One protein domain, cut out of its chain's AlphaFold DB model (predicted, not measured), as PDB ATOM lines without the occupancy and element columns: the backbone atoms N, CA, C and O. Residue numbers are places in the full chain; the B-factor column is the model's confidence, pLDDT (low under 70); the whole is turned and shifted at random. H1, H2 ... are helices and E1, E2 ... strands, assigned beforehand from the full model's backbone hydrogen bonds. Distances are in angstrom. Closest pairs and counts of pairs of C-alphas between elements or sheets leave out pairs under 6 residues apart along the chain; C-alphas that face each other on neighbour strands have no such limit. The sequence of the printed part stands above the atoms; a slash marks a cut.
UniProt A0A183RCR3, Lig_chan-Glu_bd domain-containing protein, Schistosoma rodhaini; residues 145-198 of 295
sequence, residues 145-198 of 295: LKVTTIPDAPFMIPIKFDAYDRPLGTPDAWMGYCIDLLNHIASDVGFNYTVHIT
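Overview. This is residues 145 to 198 of the 295 residues of the protein "Lig_chan-Glu_bd domain-containing protein" of Schistosoma rodhaini (UniProt A0A183RCR3). A parallel pair of strands, E1 and E2, has helix H1 over one face, running back against them; a long loop, residues 150 to 176, makes the far end, around Tyr 164. The 54 printed residues hold E1, H1, E2 in that order, class mixed, with under half of the residues in named elements. The whole is compact, radius of gyration of the C-alphas 10.8 A, yet elongated, spanning 34 by 20 by 17 A.

Along the chain. Find C-alpha 145 at (19.306, 5.096, 36.083), where E1, residues 145 to 149, begins. E2, residues 192 to 197, runs 17.2 A to C-alpha 197 at (24.725, 6.915, 48.511). H1, residues 177 to 189, covers 18.4 A.

Arrangement. Look at N 147 and O 194, 2.8 A apart, within hydrogen-bond range: E1 and E2 are parallel at 30 degrees. E1, H1 and E2 form a strand-helix-strand unit, parallel neighbours joined through a helix, with a right-handed crossover. The closest C-alphas of H1 and E2, Ala 186 and Asn 192, are 6.3 A apart. In H1 every O i to N i+4 pair is within hydrogen-bond range.

Size, cuts and confidence. The farthest C-alphas, Tyr 164 and Asp 188, are 34.6 A apart. The link from E1 to H1 is long; H1 to E2 is tight. The printed part has no cut, and no printed residue is under pLDDT 70.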
ATOM      1  N   LEU A 145      20.065   4.661  34.914       89.50
ATOM      2  CA  LEU A 145      19.306   5.096  36.083       89.50
ATOM      3  C   LEU A 145      20.237   5.299  37.282       89.50
ATOM      4  O   LEU A 145      21.016   4.417  37.641       89.50
ATOM      5  N   LYS A 146      20.135   6.453  37.938       89.44
ATOM      6  CA  LYS A 146      20.819   6.712  39.207       89.44
ATOM      7  C   LYS A 146      19.956   6.170  40.350       89.44
ATOM      8  O   LYS A 146      18.877   6.695  40.604       89.44
ATOM      9  N   VAL A 147      20.420   5.117  41.017       90.94
ATOM     10  CA  VAL A 147      19.721   4.468  42.133       90.94
ATOM     11  C   VAL A 147      20.304   4.976  43.444       90.94
ATOM     12  O   VAL A 147      21.449   4.672  43.775       90.94
ATOM     13  N   THR A 148      19.518   5.748  44.189       89.44
ATOM     14  CA  THR A 148      19.917   6.269  45.499       89.44
ATOM     15  C   THR A 148      19.589   5.267  46.606       89.44
ATOM     16  O   THR A 148      18.467   4.772  46.677       89.44
ATOM     17  N   THR A 149      20.556   4.972  47.478       90.31
ATOM     18  CA  THR A 149      20.432   3.978  48.555       90.31
ATOM     19  C   THR A 149      21.205   4.382  49.812       90.31
ATOM     20  O   THR A 149      22.020   5.308  49.798       90.31
ATOM     21  N   ILE A 150      21.013   3.619  50.887       90.81
ATOM     22  CA  ILE A 150      21.912   3.581  52.042       90.81
ATOM     23  C   ILE A 150      22.481   2.160  52.241       90.81
ATOM     24  O   ILE A 150      21.858   1.199  51.783       90.81
ATOM     25  N   PRO A 151      23.660   2.001  52.876       90.75
ATOM     26  CA  PRO A 151      24.162   0.696  53.301       90.75
ATOM     27  C   PRO A 151      23.307   0.135  54.442       90.75
ATOM     28  O   PRO A 151      23.250   0.737  55.513       90.75
ATOM     29  N   ASP A 152      22.667  -1.007  54.214       91.38
ATOM     30  CA  ASP A 152      21.839  -1.692  55.204       91.38
ATOM     31  C   ASP A 152      21.877  -3.203  54.946       91.38
ATOM     32  O   ASP A 152      21.357  -3.697  53.940       91.38
ATOM     33  N   ALA A 153      22.559  -3.952  55.812       91.50
ATOM     34  CA  ALA A 153      22.682  -5.397  55.665       91.50
ATOM     35  C   ALA A 153      21.386  -6.087  56.135       91.50
ATOM     36  O   ALA A 153      20.891  -5.753  57.209       91.50
ATOM     37  N   PRO A 154      20.844  -7.077  55.397       94.00
ATOM     38  CA  PRO A 154      21.442  -7.805  54.267       94.00
ATOM     39  C   PRO A 154      21.042  -7.287  52.867       94.00
ATOM     40  O   PRO A 154      21.277  -7.958  51.860       94.00
ATOM     41  N   PHE A 155      20.393  -6.128  52.783       93.44
ATOM     42  CA  PHE A 155      19.766  -5.640  51.554       93.44
ATOM     43  C   PHE A 155      20.751  -4.962  50.599       93.44
ATOM     44  O   PHE A 155      20.714  -5.237  49.400       93.44
ATOM     45  N   MET A 156      21.625  -4.100  51.123       92.56
ATOM     46  CA  MET A 156      22.606  -3.316  50.372       92.56
ATOM     47  C   MET A 156      23.913  -3.218  51.162       92.56
ATOM     48  O   MET A 156      23.995  -2.512  52.164       92.56
ATOM     49  N   ILE A 157      24.949  -3.913  50.701       93.94
ATOM     50  CA  ILE A 157      26.244  -4.039  51.373       93.94
ATOM     51  C   ILE A 157      27.355  -3.615  50.399       93.94
ATOM     52  O   ILE A 157      27.510  -4.241  49.348       93.94
ATOM     53  N   PRO A 158      28.145  -2.577  50.712       93.12
ATOM     54  CA  PRO A 158      29.288  -2.196  49.892       93.12
ATOM     55  C   PRO A 158      30.473  -3.152  50.090       93.12
ATOM     56  O   PRO A 158      30.825  -3.483  51.221       93.12
ATOM     57  N   ILE A 159      31.111  -3.559  48.990       93.62
ATOM     58  CA  ILE A 159      32.261  -4.484  48.974       93.62
ATOM     59  C   ILE A 159      33.539  -3.880  48.382       93.62
ATOM     60  O   ILE A 159      34.627  -4.383  48.653       93.62
ATOM     61  N   LYS A 160      33.438  -2.810  47.584       92.44
ATOM     62  CA  LYS A 160      34.599  -2.088  47.039       92.44
ATOM     63  C   LYS A 160      34.522  -0.614  47.409       92.44
ATOM     64  O   LYS A 160      33.477   0.016  47.246       92.44
ATOM     65  N   PHE A 161      35.651  -0.068  47.846       91.00
ATOM     66  CA  PHE A 161      35.784   1.309  48.309       91.00
ATOM     67  C   PHE A 161      36.861   2.049  47.509       91.00
ATOM     68  O   PHE A 161      37.767   1.431  46.946       91.00
ATOM     69  N   ASP A 162      36.725   3.370  47.419       90.31
ATOM     70  CA  ASP A 162      37.732   4.278  46.882       90.31
ATOM     71  C   ASP A 162      38.875   4.497  47.895       90.31
ATOM     72  O   ASP A 162      38.861   3.983  49.013       90.31
ATOM     73  N   ALA A 163      39.877   5.292  47.511       88.81
ATOM     74  CA  ALA A 163      41.007   5.637  48.381       88.81
ATOM     75  C   ALA A 163      40.617   6.444  49.642       88.81
ATOM     76  O   ALA A 163      41.472   6.695  50.488       88.81
ATOM     77  N   TYR A 164      39.357   6.873  49.754       87.00
ATOM     78  CA  TYR A 164      38.809   7.666  50.853       87.00
ATOM     79  C   TYR A 164      37.744   6.892  51.655       87.00
ATOM     80  O   TYR A 164      36.904   7.520  52.302       87.00
ATOM     81  N   ASP A 165      37.741   5.554  51.594       84.69
ATOM     82  CA  ASP A 165      36.760   4.674  52.252       84.69
ATOM     83  C   ASP A 165      35.295   4.953  51.863       84.69
ATOM     84  O   ASP A 165      34.347   4.653  52.598       84.69
ATOM     85  N   ARG A 166      35.068   5.512  50.672       85.75
ATOM     86  CA  ARG A 166      33.726   5.673  50.112       85.75
ATOM     87  C   ARG A 166      33.446   4.548  49.130       85.75
ATOM     88  O   ARG A 166      34.262   4.274  48.256       85.75
ATOM     89  N   PRO A 167      32.290   3.893  49.232       87.88
ATOM     90  CA  PRO A 167      31.966   2.799  48.337       87.88
ATOM     91  C   PRO A 167      31.784   3.292  46.905       87.88
ATOM     92  O   PRO A 167      31.236   4.372  46.661       87.88
ATOM     93  N   LEU A 168      32.256   2.490  45.954       90.50
ATOM     94  CA  LEU A 168      32.191   2.826  44.535       90.50
ATOM     95  C   LEU A 168      30.735   2.815  44.047       90.50
ATOM     96  O   LEU A 168      29.933   1.993  44.477       90.50
ATOM     97  N   GLY A 169      30.379   3.709  43.124       88.12
ATOM     98  CA  GLY A 169      29.009   3.797  42.592       88.12
ATOM     99  C   GLY A 169      28.663   2.757  41.519       88.12
ATOM    100  O   GLY A 169      27.591   2.809  40.915       88.12
ATOM    101  N   THR A 170      29.577   1.837  41.223       91.25
ATOM    102  CA  THR A 170      29.378   0.797  40.215       91.25
ATOM    103  C   THR A 170      28.602  -0.385  40.812       91.25
ATOM    104  O   THR A 170      28.844  -0.739  41.964       91.25
ATOM    105  N   PRO A 171      27.673  -1.027  40.078       90.56
ATOM    106  CA  PRO A 171      26.878  -2.136  40.622       90.56
ATOM    107  C   PRO A 171      27.703  -3.312  41.170       90.56
ATOM    108  O   PRO A 171      27.290  -3.958  42.124       90.56
ATOM    109  N   ASP A 172      28.890  -3.560  40.609       92.19
ATOM    110  CA  ASP A 172      29.825  -4.617  41.024       92.19
ATOM    111  C   ASP A 172      30.569  -4.319  42.340       92.19
ATOM    112  O   ASP A 172      31.288  -5.174  42.857       92.19
ATOM    113  N   ALA A 173      30.447  -3.097  42.861       93.00
ATOM    114  CA  ALA A 173      30.984  -2.690  44.154       93.00
ATOM    115  C   ALA A 173      30.007  -2.944  45.309       93.00
ATOM    116  O   ALA A 173      30.326  -2.620  46.456       93.00
ATOM    117  N   TRP A 174      28.844  -3.533  45.023       94.25
ATOM    118  CA  TRP A 174      27.764  -3.762  45.973       94.25
ATOM    119  C   TRP A 174      27.266  -5.205  45.914       94.25
ATOM    120  O   TRP A 174      27.268  -5.837  44.863       94.25
ATOM    121  N   MET A 175      26.802  -5.712  47.052       94.50
ATOM    122  CA  MET A 175      26.128  -7.002  47.179       94.50
ATOM    123  C   MET A 175      24.879  -6.872  48.055       94.50
ATOM    124  O   MET A 175      24.741  -5.911  48.809       94.50
ATOM    125  N   GLY A 176      23.986  -7.855  47.994       94.81
ATOM    126  CA  GLY A 176      22.785  -7.915  48.826       94.81
ATOM    127  C   GLY A 176      21.518  -8.099  48.001       94.81
ATOM    128  O   GLY A 176      21.531  -7.993  46.774       94.81
ATOM    129  N   TYR A 177      20.411  -8.350  48.694       95.31
ATOM    130  CA  TYR A 177      19.132  -8.693  48.065       95.31
ATOM    131  C   TYR A 177      18.669  -7.668  47.014       95.31
ATOM    132  O   TYR A 177      18.172  -8.036  45.950       95.31
ATOM    133  N   CYS A 178      18.848  -6.372  47.284       94.12
ATOM    134  CA  CYS A 178      18.394  -5.320  46.378       94.12
ATOM    135  C   CYS A 178      19.258  -5.220  45.111       94.12
ATOM    136  O   CYS A 178      18.732  -4.868  44.058       94.12
ATOM    137  N   ILE A 179      20.551  -5.560  45.179       94.69
ATOM    138  CA  ILE A 179      21.422  -5.618  43.995       94.69
ATOM    139  C   ILE A 179      21.011  -6.772  43.085       94.69
ATOM    140  O   ILE A 179      20.876  -6.569  41.880       94.69
ATOM    141  N   ASP A 180      20.753  -7.952  43.651       95.00
ATOM    142  CA  ASP A 180      20.317  -9.117  42.877       95.00
ATOM    143  C   ASP A 180      18.996  -8.821  42.158       95.00
ATOM    144  O   ASP A 180      18.867  -9.029  40.949       95.00
ATOM    145  N   LEU A 181      18.040  -8.227  42.877       94.75
ATOM    146  CA  LEU A 181      16.766  -7.801  42.309       94.75
ATOM    147  C   LEU A 181      16.944  -6.758  41.193       94.75
ATOM    148  O   LEU A 181      16.330  -6.885  40.132       94.75
ATOM    149  N   LEU A 182      17.788  -5.741  41.395       94.00
ATOM    150  CA  LEU A 182      18.056  -4.712  40.386       94.00
ATOM    151  C   LEU A 182      18.716  -5.290  39.135       94.00
ATOM    152  O   LEU A 182      18.336  -4.903  38.034       94.00
ATOM    153  N   ASN A 183      19.641  -6.238  39.284       93.94
ATOM    154  CA  ASN A 183      20.272  -6.929  38.160       93.94
ATOM    155  C   ASN A 183      19.246  -7.711  37.328       93.94
ATOM    156  O   ASN A 183      19.261  -7.628  36.097       93.94
ATOM    157  N   HIS A 184      18.317  -8.417  37.981       93.62
ATOM    158  CA  HIS A 184      17.228  -9.112  37.291       93.62
ATOM    159  C   HIS A 184      16.314  -8.137  36.537       93.62
ATOM    160  O   HIS A 184      16.075  -8.313  35.342       93.62
ATOM    161  N   ILE A 185      15.876  -7.055  37.189       91.69
ATOM    162  CA  ILE A 185      15.005  -6.045  36.565       91.69
ATOM    163  C   ILE A 185      15.724  -5.329  35.408       91.69
ATOM    164  O   ILE A 185      15.134  -5.107  34.349       91.69
ATOM    165  N   ALA A 186      17.002  -4.988  35.581       90.44
ATOM    166  CA  ALA A 186      17.824  -4.350  34.556       90.44
ATOM    167  C   ALA A 186      17.985  -5.247  33.320       90.44
ATOM    168  O   ALA A 186      17.885  -4.753  32.197       90.44
ATOM    169  N   SER A 187      18.160  -6.558  33.516       89.81
ATOM    170  CA  SER A 187      18.222  -7.549  32.435       89.81
ATOM    171  C   SER A 187      16.887  -7.688  31.693       89.81
ATOM    172  O   SER A 187      16.862  -7.687  30.460       89.81
ATOM    173  N   ASP A 188      15.773  -7.760  32.423       88.50
ATOM    174  CA  ASP A 188      14.443  -7.957  31.836       88.50
ATOM    175  C   ASP A 188      13.964  -6.728  31.048       88.50
ATOM    176  O   ASP A 188      13.388  -6.848  29.960       88.50
ATOM    177  N   VAL A 189      14.222  -5.527  31.576       86.00
ATOM    178  CA  VAL A 189      13.780  -4.253  30.980       86.00
ATOM    179  C   VAL A 189      14.813  -3.690  29.989       86.00
ATOM    180  O   VAL A 189      14.444  -3.032  29.011       86.00
ATOM    181  N   GLY A 190      16.102  -3.978  30.190       84.94
ATOM    182  CA  GLY A 190      17.203  -3.573  29.313       84.94
ATOM    183  C   GLY A 190      17.752  -2.163  29.561       84.94
ATOM    184  O   GLY A 190      18.139  -1.503  28.593       84.94
ATOM    185  N   PHE A 191      17.772  -1.697  30.815       88.00
ATOM    186  CA  PHE A 191      18.425  -0.441  31.225       88.00
ATOM    187  C   PHE A 191      19.734  -0.715  31.978       88.00
ATOM    188  O   PHE A 191      19.975  -1.829  32.433       88.00
ATOM    189  N   ASN A 192      20.576   0.310  32.125       90.56
ATOM    190  CA  ASN A 192      21.762   0.253  32.982       90.56
ATOM    191  C   ASN A 192      21.553   1.136  34.223       90.56
ATOM    192  O   ASN A 192      20.701   2.023  34.203       90.56
ATOM    193  N   TYR A 193      22.300   0.923  35.303       92.56
ATOM    194  CA  TYR A 193      22.158   1.728  36.515       92.56
ATOM    195  C   TYR A 193      23.481   1.955  37.249       92.56
ATOM    196  O   TYR A 193      24.451   1.222  37.078       92.56
ATOM    197  N   THR A 194      23.509   2.993  38.079       93.38
ATOM    198  CA  THR A 194      24.621   3.325  38.980       93.38
ATOM    199  C   THR A 194      24.089   3.532  40.387       93.38
ATOM    200  O   THR A 194      23.030   4.137  40.554       93.38
ATOM    201  N   VAL A 195      24.831   3.082  41.392       92.69
ATOM    202  CA  VAL A 195      24.462   3.206  42.804       92.69
ATOM    203  C   VAL A 195      25.017   4.514  43.368       92.69
ATOM    204  O   VAL A 195      26.190   4.834  43.201       92.69
ATOM    205  N   HIS A 196      24.172   5.284  44.043       90.56
ATOM    206  CA  HIS A 196      24.527   6.531  44.709       90.56
ATOM    207  C   HIS A 196      24.138   6.452  46.184       90.56
ATOM    208  O   HIS A 196      23.018   6.066  46.508       90.56
ATOM    209  N   ILE A 197      25.041   6.841  47.083       88.00
ATOM    210  CA  ILE A 197      24.725   6.915  48.511       88.00
ATOM    211  C   ILE A 197      24.284   8.318  48.871       88.00
ATOM    212  O   ILE A 197      24.968   9.288  48.550       88.00
ATOM    213  N   THR A 198      23.194   8.408  49.622       84.88
ATOM    214  CA  THR A 198      22.782   9.666  50.235       84.88
ATOM    215  C   THR A 198      23.817  10.148  51.267       84.88
ATOM    216  O   THR A 198      24.135   9.393  52.193       84.88
TER     217      THR A 198